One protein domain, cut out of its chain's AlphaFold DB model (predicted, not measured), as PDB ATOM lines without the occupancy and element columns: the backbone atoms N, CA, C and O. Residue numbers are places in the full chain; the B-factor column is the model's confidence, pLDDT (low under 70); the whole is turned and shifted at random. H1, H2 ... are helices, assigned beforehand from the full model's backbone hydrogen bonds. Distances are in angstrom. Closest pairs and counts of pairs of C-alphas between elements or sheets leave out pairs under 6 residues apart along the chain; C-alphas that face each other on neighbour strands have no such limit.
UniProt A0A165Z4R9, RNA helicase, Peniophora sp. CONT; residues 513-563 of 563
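Overview. This is residues 513 to 563 of the 563 residues of the protein "RNA helicase" of Peniophora sp. CONT (UniProt A0A165Z4R9). Little regular structure is here: a flat, loose S-like course, in which residues 513 to 532 lead to the short turn H1 at one end, helix H2 comes back through the middle, and residues 550 to 563 fold back along H2's other side. The 51 printed residues have two named helices, H1 then H2, and no named strand; the class is all helix, with 15 residues in named elements. The radius of gyration of the C-alphas is 12.3 A, and the spans are 36 by 28 by 14 A.

Along the chain. Start at C-alpha 513, (10.117, -55.486, -51.276). H1 is residues 533 to 536, 5.2 A long. Find C-alpha 539 at (8.973, -34.656, -31.818); from there H2 runs 15.3 A to C-alpha 549 at (4.506, -49.252, -32.298).

Arrangement. H1 and H2, joined by a tight link, only just touch, only at the corner, with 3 pairs of C-alphas within 8 A; the closest C-alphas, of Ile 535 and Met 542, are 6.0 A apart. In H2 every O i to N i+4 pair is within hydrogen-bond range; H1 is too short for one.

Size, cuts and confidence. The farthest C-alphas, of Glu 515 and Pro 533, are 36.1 A apart. The printed part has no cut. Look for pLDDT under 70 at residues 519 to 526.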
ATOM      1  N   SER A 513      10.651 -56.133 -50.073       85.19
ATOM      2  CA  SER A 513      10.117 -55.486 -51.276       85.19
ATOM      3  C   SER A 513       8.949 -54.553 -50.935       85.19
ATOM      4  O   SER A 513       8.432 -54.565 -49.815       85.19
ATOM      5  N   GLU A 514       8.505 -53.745 -51.904       83.81
ATOM      6  CA  GLU A 514       7.326 -52.879 -51.735       83.81
ATOM      7  C   GLU A 514       6.061 -53.678 -51.381       83.81
ATOM      8  O   GLU A 514       5.223 -53.203 -50.622       83.81
ATOM      9  N   GLU A 515       5.963 -54.932 -51.829       82.06
ATOM     10  CA  GLU A 515       4.853 -55.842 -51.513       82.06
ATOM     11  C   GLU A 515       4.800 -56.229 -50.027       82.06
ATOM     12  O   GLU A 515       3.773 -56.682 -49.527       82.06
ATOM     13  N   ASN A 516       5.907 -56.066 -49.296       79.88
ATOM     14  CA  ASN A 516       5.969 -56.327 -47.858       79.88
ATOM     15  C   ASN A 516       5.578 -55.102 -47.016       79.88
ATOM     16  O   ASN A 516       5.514 -55.199 -45.787       79.88
ATOM     17  N   LEU A 517       5.335 -53.948 -47.646       76.62
ATOM     18  CA  LEU A 517       4.896 -52.735 -46.967       76.62
ATOM     19  C   LEU A 517       3.386 -52.795 -46.740       76.62
ATOM     20  O   LEU A 517       2.583 -52.315 -47.537       76.62
ATOM     21  N   PHE A 518       2.994 -53.367 -45.607       70.06
ATOM     22  CA  PHE A 518       1.619 -53.286 -45.135       70.06
ATOM     23  C   PHE A 518       1.354 -51.864 -44.624       70.06
ATOM     24  O   PHE A 518       1.712 -51.517 -43.498       70.06
ATOM     25  N   VAL A 519       0.758 -51.016 -45.464       60.69
ATOM     26  CA  VAL A 519       0.237 -49.716 -45.029       60.69
ATOM     27  C   VAL A 519      -1.139 -49.953 -44.428       60.69
ATOM     28  O   VAL A 519      -2.128 -50.097 -45.143       60.69
ATOM     29  N   ASP A 520      -1.204 -50.008 -43.104       57.91
ATOM     30  CA  ASP A 520      -2.484 -49.997 -42.407       57.91
ATOM     31  C   ASP A 520      -2.965 -48.544 -42.291       57.91
ATOM     32  O   ASP A 520      -2.534 -47.794 -41.412       57.91
ATOM     33  N   LEU A 521      -3.800 -48.128 -43.248       50.62
ATOM     34  CA  LEU A 521      -4.398 -46.789 -43.301       50.62
ATOM     35  C   LEU A 521      -5.427 -46.555 -42.178       50.62
ATOM     36  O   LEU A 521      -5.790 -45.404 -41.942       50.62
ATOM     37  N   ASP A 522      -5.858 -47.609 -41.475       52.34
ATOM     38  CA  ASP A 522      -6.956 -47.571 -40.497       52.34
ATOM     39  C   ASP A 522      -6.500 -47.694 -39.032       52.34
ATOM     40  O   ASP A 522      -7.317 -47.619 -38.106       52.34
ATOM     41  N   ASN A 523      -5.193 -47.808 -38.769       52.94
ATOM     42  CA  ASN A 523      -4.685 -47.822 -37.399       52.94
ATOM     43  C   ASN A 523      -4.752 -46.425 -36.773       52.94
ATOM     44  O   ASN A 523      -3.809 -45.632 -36.823       52.94
ATOM     45  N   GLY A 524      -5.881 -46.146 -36.117       56.78
ATOM     46  CA  GLY A 524      -6.046 -45.007 -35.224       56.78
ATOM     47  C   GLY A 524      -4.834 -44.885 -34.301       56.78
ATOM     48  O   GLY A 524      -4.509 -45.813 -33.559       56.78
ATOM     49  N   VAL A 525      -4.139 -43.746 -34.382       58.44
ATOM     50  CA  VAL A 525      -2.880 -43.489 -33.675       58.44
ATOM     51  C   VAL A 525      -3.052 -43.830 -32.197       58.44
ATOM     52  O   VAL A 525      -3.666 -43.069 -31.441       58.44
ATOM     53  N   ARG A 526      -2.499 -44.970 -31.760       64.44
ATOM     54  CA  ARG A 526      -2.486 -45.325 -30.340       64.44
ATOM     55  C   ARG A 526      -1.840 -44.166 -29.585       64.44
ATOM     56  O   ARG A 526      -0.753 -43.706 -29.941       64.44
ATOM     57  N   ARG A 527      -2.505 -43.656 -28.543       72.19
ATOM     58  CA  ARG A 527      -1.895 -42.657 -27.657       72.19
ATOM     59  C   ARG A 527      -0.750 -43.329 -26.907       72.19
ATOM     60  O   ARG A 527      -0.974 -44.047 -25.938       72.19
ATOM     61  N   ILE A 528       0.474 -43.097 -27.365       80.62
ATOM     62  CA  ILE A 528       1.679 -43.604 -26.713       80.62
ATOM     63  C   ILE A 528       2.127 -42.593 -25.667       80.62
ATOM     64  O   ILE A 528       2.431 -41.443 -25.986       80.62
ATOM     65  N   ARG A 529       2.194 -43.042 -24.414       85.38
ATOM     66  CA  ARG A 529       2.847 -42.312 -23.330       85.38
ATOM     67  C   ARG A 529       4.241 -42.917 -23.127       85.38
ATOM     68  O   ARG A 529       4.320 -44.080 -22.737       85.38
ATOM     69  N   PRO A 530       5.330 -42.186 -23.415       86.25
ATOM     70  CA  PRO A 530       6.675 -42.730 -23.281       86.25
ATOM     71  C   PRO A 530       7.026 -42.942 -21.804       86.25
ATOM     72  O   PRO A 530       6.632 -42.148 -20.949       86.25
ATOM     73  N   PHE A 531       7.802 -43.991 -21.514       88.81
ATOM     74  CA  PHE A 531       8.341 -44.225 -20.169       88.81
ATOM     75  C   PHE A 531       9.306 -43.107 -19.751       88.81
ATOM     76  O   PHE A 531       9.229 -42.614 -18.632       88.81
ATOM     77  N   ASN A 532      10.183 -42.676 -20.667       88.31
ATOM     78  CA  ASN A 532      11.043 -41.514 -20.468       88.31
ATOM     79  C   ASN A 532      10.322 -40.236 -20.953       88.31
ATOM     80  O   ASN A 532      10.117 -40.093 -22.164       88.31
ATOM     81  N   PRO A 533       9.976 -39.287 -20.062       87.62
ATOM     82  CA  PRO A 533       9.275 -38.059 -20.435       87.62
ATOM     83  C   PRO A 533      10.036 -37.181 -21.435       87.62
ATOM     84  O   PRO A 533       9.403 -36.466 -22.209       87.62
ATOM     85  N   LEU A 534      11.373 -37.266 -21.473       88.56
ATOM     86  CA  LEU A 534      12.208 -36.487 -22.397       88.56
ATOM     87  C   LEU A 534      11.928 -36.825 -23.868       88.56
ATOM     88  O   LEU A 534      12.009 -35.952 -24.726       88.56
ATOM     89  N   ILE A 535      11.512 -38.065 -24.149       87.75
ATOM     90  CA  ILE A 535      11.091 -38.488 -25.493       87.75
ATOM     91  C   ILE A 535       9.793 -37.773 -25.890       87.75
ATOM     92  O   ILE A 535       9.594 -37.441 -27.052       87.75
ATOM     93  N   GLY A 536       8.911 -37.497 -24.923       83.19
ATOM     94  CA  GLY A 536       7.650 -36.791 -25.156       83.19
ATOM     95  C   GLY A 536       7.837 -35.364 -25.670       83.19
ATOM     96  O   GLY A 536       7.046 -34.917 -26.496       83.19
ATOM     97  N   GLY A 537       8.894 -34.682 -25.222       85.44
ATOM     98  CA  GLY A 537       9.261 -33.344 -25.692       85.44
ATOM     99  C   GLY A 537      10.043 -33.329 -27.012       85.44
ATOM    100  O   GLY A 537      10.243 -32.260 -27.582       85.44
ATOM    101  N   ASN A 538      10.478 -34.488 -27.514       91.00
ATOM    102  CA  ASN A 538      11.261 -34.609 -28.739       91.00
ATOM    103  C   ASN A 538      10.389 -35.169 -29.876       91.00
ATOM    104  O   ASN A 538      10.162 -36.376 -29.977       91.00
ATOM    105  N   ALA A 539       9.895 -34.282 -30.745       88.88
ATOM    106  CA  ALA A 539       8.973 -34.656 -31.818       88.88
ATOM    107  C   ALA A 539       9.526 -35.742 -32.774       88.88
ATOM    108  O   ALA A 539       8.796 -36.706 -33.015       88.88
ATOM    109  N   PRO A 540      10.784 -35.678 -33.265       89.56
ATOM    110  CA  PRO A 540      11.373 -36.752 -34.074       89.56
ATOM    111  C   PRO A 540      11.416 -38.118 -33.378       89.56
ATOM    112  O   PRO A 540      11.003 -39.124 -33.956       89.56
ATOM    113  N   GLN A 541      11.867 -38.169 -32.120       90.94
ATOM    114  CA  GLN A 541      11.925 -39.424 -31.363       90.94
ATOM    115  C   GLN A 541      10.520 -39.985 -31.112       90.94
ATOM    116  O   GLN A 541      10.287 -41.181 -31.278       90.94
ATOM    117  N   MET A 542       9.559 -39.122 -30.772       88.12
ATOM    118  CA  MET A 542       8.164 -39.513 -30.587       88.12
ATOM    119  C   MET A 542       7.528 -40.030 -31.884       88.12
ATOM    120  O   MET A 542       6.758 -40.991 -31.850       88.12
ATOM    121  N   ALA A 543       7.849 -39.429 -33.032       86.62
ATOM    122  CA  ALA A 543       7.391 -39.900 -34.335       86.62
ATOM    123  C   ALA A 543       7.933 -41.303 -34.650       86.62
ATOM    124  O   ALA A 543       7.154 -42.171 -35.038       86.62
ATOM    125  N   ALA A 544       9.221 -41.560 -34.399       89.56
ATOM    126  CA  ALA A 544       9.817 -42.885 -34.582       89.56
ATOM    127  C   ALA A 544       9.157 -43.944 -33.682       89.56
ATOM    128  O   ALA A 544       8.788 -45.017 -34.153       89.56
ATOM    129  N   VAL A 545       8.925 -43.624 -32.403       88.44
ATOM    130  CA  VAL A 545       8.225 -44.521 -31.467       88.44
ATOM    131  C   VAL A 545       6.809 -44.836 -31.953       88.44
ATOM    132  O   VAL A 545       6.402 -45.998 -31.942       88.44
ATOM    133  N   LYS A 546       6.060 -43.822 -32.406       85.12
ATOM    134  CA  LYS A 546       4.717 -44.009 -32.975       85.12
ATOM    135  C   LYS A 546       4.737 -44.856 -34.237       85.12
ATOM    136  O   LYS A 546       3.870 -45.709 -34.380       85.12
ATOM    137  N   ALA A 547       5.699 -44.639 -35.127       85.00
ATOM    138  CA  ALA A 547       5.827 -45.430 -36.340       85.00
ATOM    139  C   ALA A 547       6.059 -46.907 -35.995       85.00
ATOM    140  O   ALA A 547       5.288 -47.753 -36.428       85.00
ATOM    141  N   ILE A 548       7.030 -47.204 -35.124       87.12
ATOM    142  CA  ILE A 548       7.386 -48.577 -34.737       87.12
ATOM    143  C   ILE A 548       6.233 -49.298 -34.037       87.12
ATOM    144  O   ILE A 548       5.933 -50.443 -34.358       87.12
ATOM    145  N   ALA A 549       5.577 -48.639 -33.081       85.31
ATOM    146  CA  ALA A 549       4.506 -49.252 -32.298       85.31
ATOM    147  C   ALA A 549       3.240 -49.554 -33.113       85.31
ATOM    148  O   ALA A 549       2.436 -50.384 -32.689       85.31
ATOM    149  N   ASN A 550       3.056 -48.872 -34.245       79.69
ATOM    150  CA  ASN A 550       1.919 -49.068 -35.140       79.69
ATOM    151  C   ASN A 550       2.273 -49.920 -36.373       79.69
ATOM    152  O   ASN A 550       1.439 -50.035 -37.266       79.69
ATOM    153  N   LEU A 551       3.473 -50.515 -36.446       80.44
ATOM    154  CA  LEU A 551       3.826 -51.416 -37.545       80.44
ATOM    155  C   LEU A 551       2.959 -52.680 -37.501       80.44
ATOM    156  O   LEU A 551       2.981 -53.393 -36.490       80.44
ATOM    157  N   PRO A 552       2.243 -53.008 -38.591       81.06
ATOM    158  CA  PRO A 552       1.492 -54.251 -38.677       81.06
ATOM    159  C   PRO A 552       2.389 -55.476 -38.510       81.06
ATOM    160  O   PRO A 552       3.556 -55.489 -38.922       81.06
ATOM    161  N   GLY A 553       1.826 -56.542 -37.943       81.44
ATOM    162  CA  GLY A 553       2.511 -57.825 -37.841       81.44
ATOM    163  C   GLY A 553       2.951 -58.320 -39.220       81.44
ATOM    164  O   GLY A 553       2.140 -58.448 -40.128       81.44
ATOM    165  N   GLY A 554       4.243 -58.611 -39.368       79.44
ATOM    166  CA  GLY A 554       4.826 -59.062 -40.632       79.44
ATOM    167  C   GLY A 554       5.436 -57.969 -41.508       79.44
ATOM    168  O   GLY A 554       6.025 -58.316 -42.530       79.44
ATOM    169  N   SER A 555       5.371 -56.707 -41.077       82.88
ATOM    170  CA  SER A 555       6.129 -55.602 -41.674       82.88
ATOM    171  C   SER A 555       7.649 -55.837 -41.613       82.88
ATOM    172  O   SER A 555       8.127 -56.533 -40.706       82.88
ATOM    173  N   PRO A 556       8.427 -55.244 -42.537       86.06
ATOM    174  CA  PRO A 556       9.886 -55.290 -42.497       86.06
ATOM    175  C   PRO A 556      10.466 -54.517 -41.293       86.06
ATOM    176  O   PRO A 556       9.751 -53.747 -40.642       86.06
ATOM    177  N   PRO A 557      11.764 -54.699 -40.969       86.38
ATOM    178  CA  PRO A 557      12.397 -54.017 -39.846       86.38
ATOM    179  C   PRO A 557      12.388 -52.496 -40.018       86.38
ATOM    180  O   PRO A 557      12.744 -51.975 -41.073       86.38
ATOM    181  N   PHE A 558      12.057 -51.775 -38.948       86.81
ATOM    182  CA  PHE A 558      12.167 -50.319 -38.913       86.81
ATOM    183  C   PHE A 558      13.583 -49.895 -38.529       86.81
ATOM    184  O   PHE A 558      14.101 -50.311 -37.490       86.81
ATOM    185  N   VAL A 559      14.198 -49.032 -39.337       88.69
ATOM    186  CA  VAL A 559      15.560 -48.533 -39.107       88.69
ATOM    187  C   VAL A 559      15.493 -47.109 -38.565       88.69
ATOM    188  O   VAL A 559      15.031 -46.196 -39.244       88.69
ATOM    189  N   ILE A 560      15.967 -46.909 -37.335       90.44
ATOM    190  CA  ILE A 560      16.106 -45.576 -36.736       90.44
ATOM    191  C   ILE A 560      17.503 -45.041 -37.058       90.44
ATOM    192  O   ILE A 560      18.499 -45.678 -36.718       90.44
ATOM    193  N   PHE A 561      17.577 -43.853 -37.656       88.88
ATOM    194  CA  PHE A 561      18.829 -43.114 -37.812       88.88
ATOM    195  C   PHE A 561      18.990 -42.097 -36.674       88.88
ATOM    196  O   PHE A 561      18.102 -41.272 -36.453       88.88
ATOM    197  N   GLY A 562      20.109 -42.165 -35.953       85.25
ATOM    198  CA  GLY A 562      20.468 -41.233 -34.883       85.25
ATOM    199  C   GLY A 562      21.836 -40.602 -35.170       85.25
ATOM    200  O   GLY A 562      22.770 -41.372 -35.404       85.25
ATOM    201  N   PRO A 563      21.946 -39.261 -35.207       73.25
ATOM    202  CA  PRO A 563      23.210 -38.558 -35.429       73.25
ATOM    203  C   PRO A 563      24.163 -38.624 -34.232       73.25
ATOM    204  O   PRO A 563      23.680 -38.808 -33.087       73.25
TER     205      PRO A 563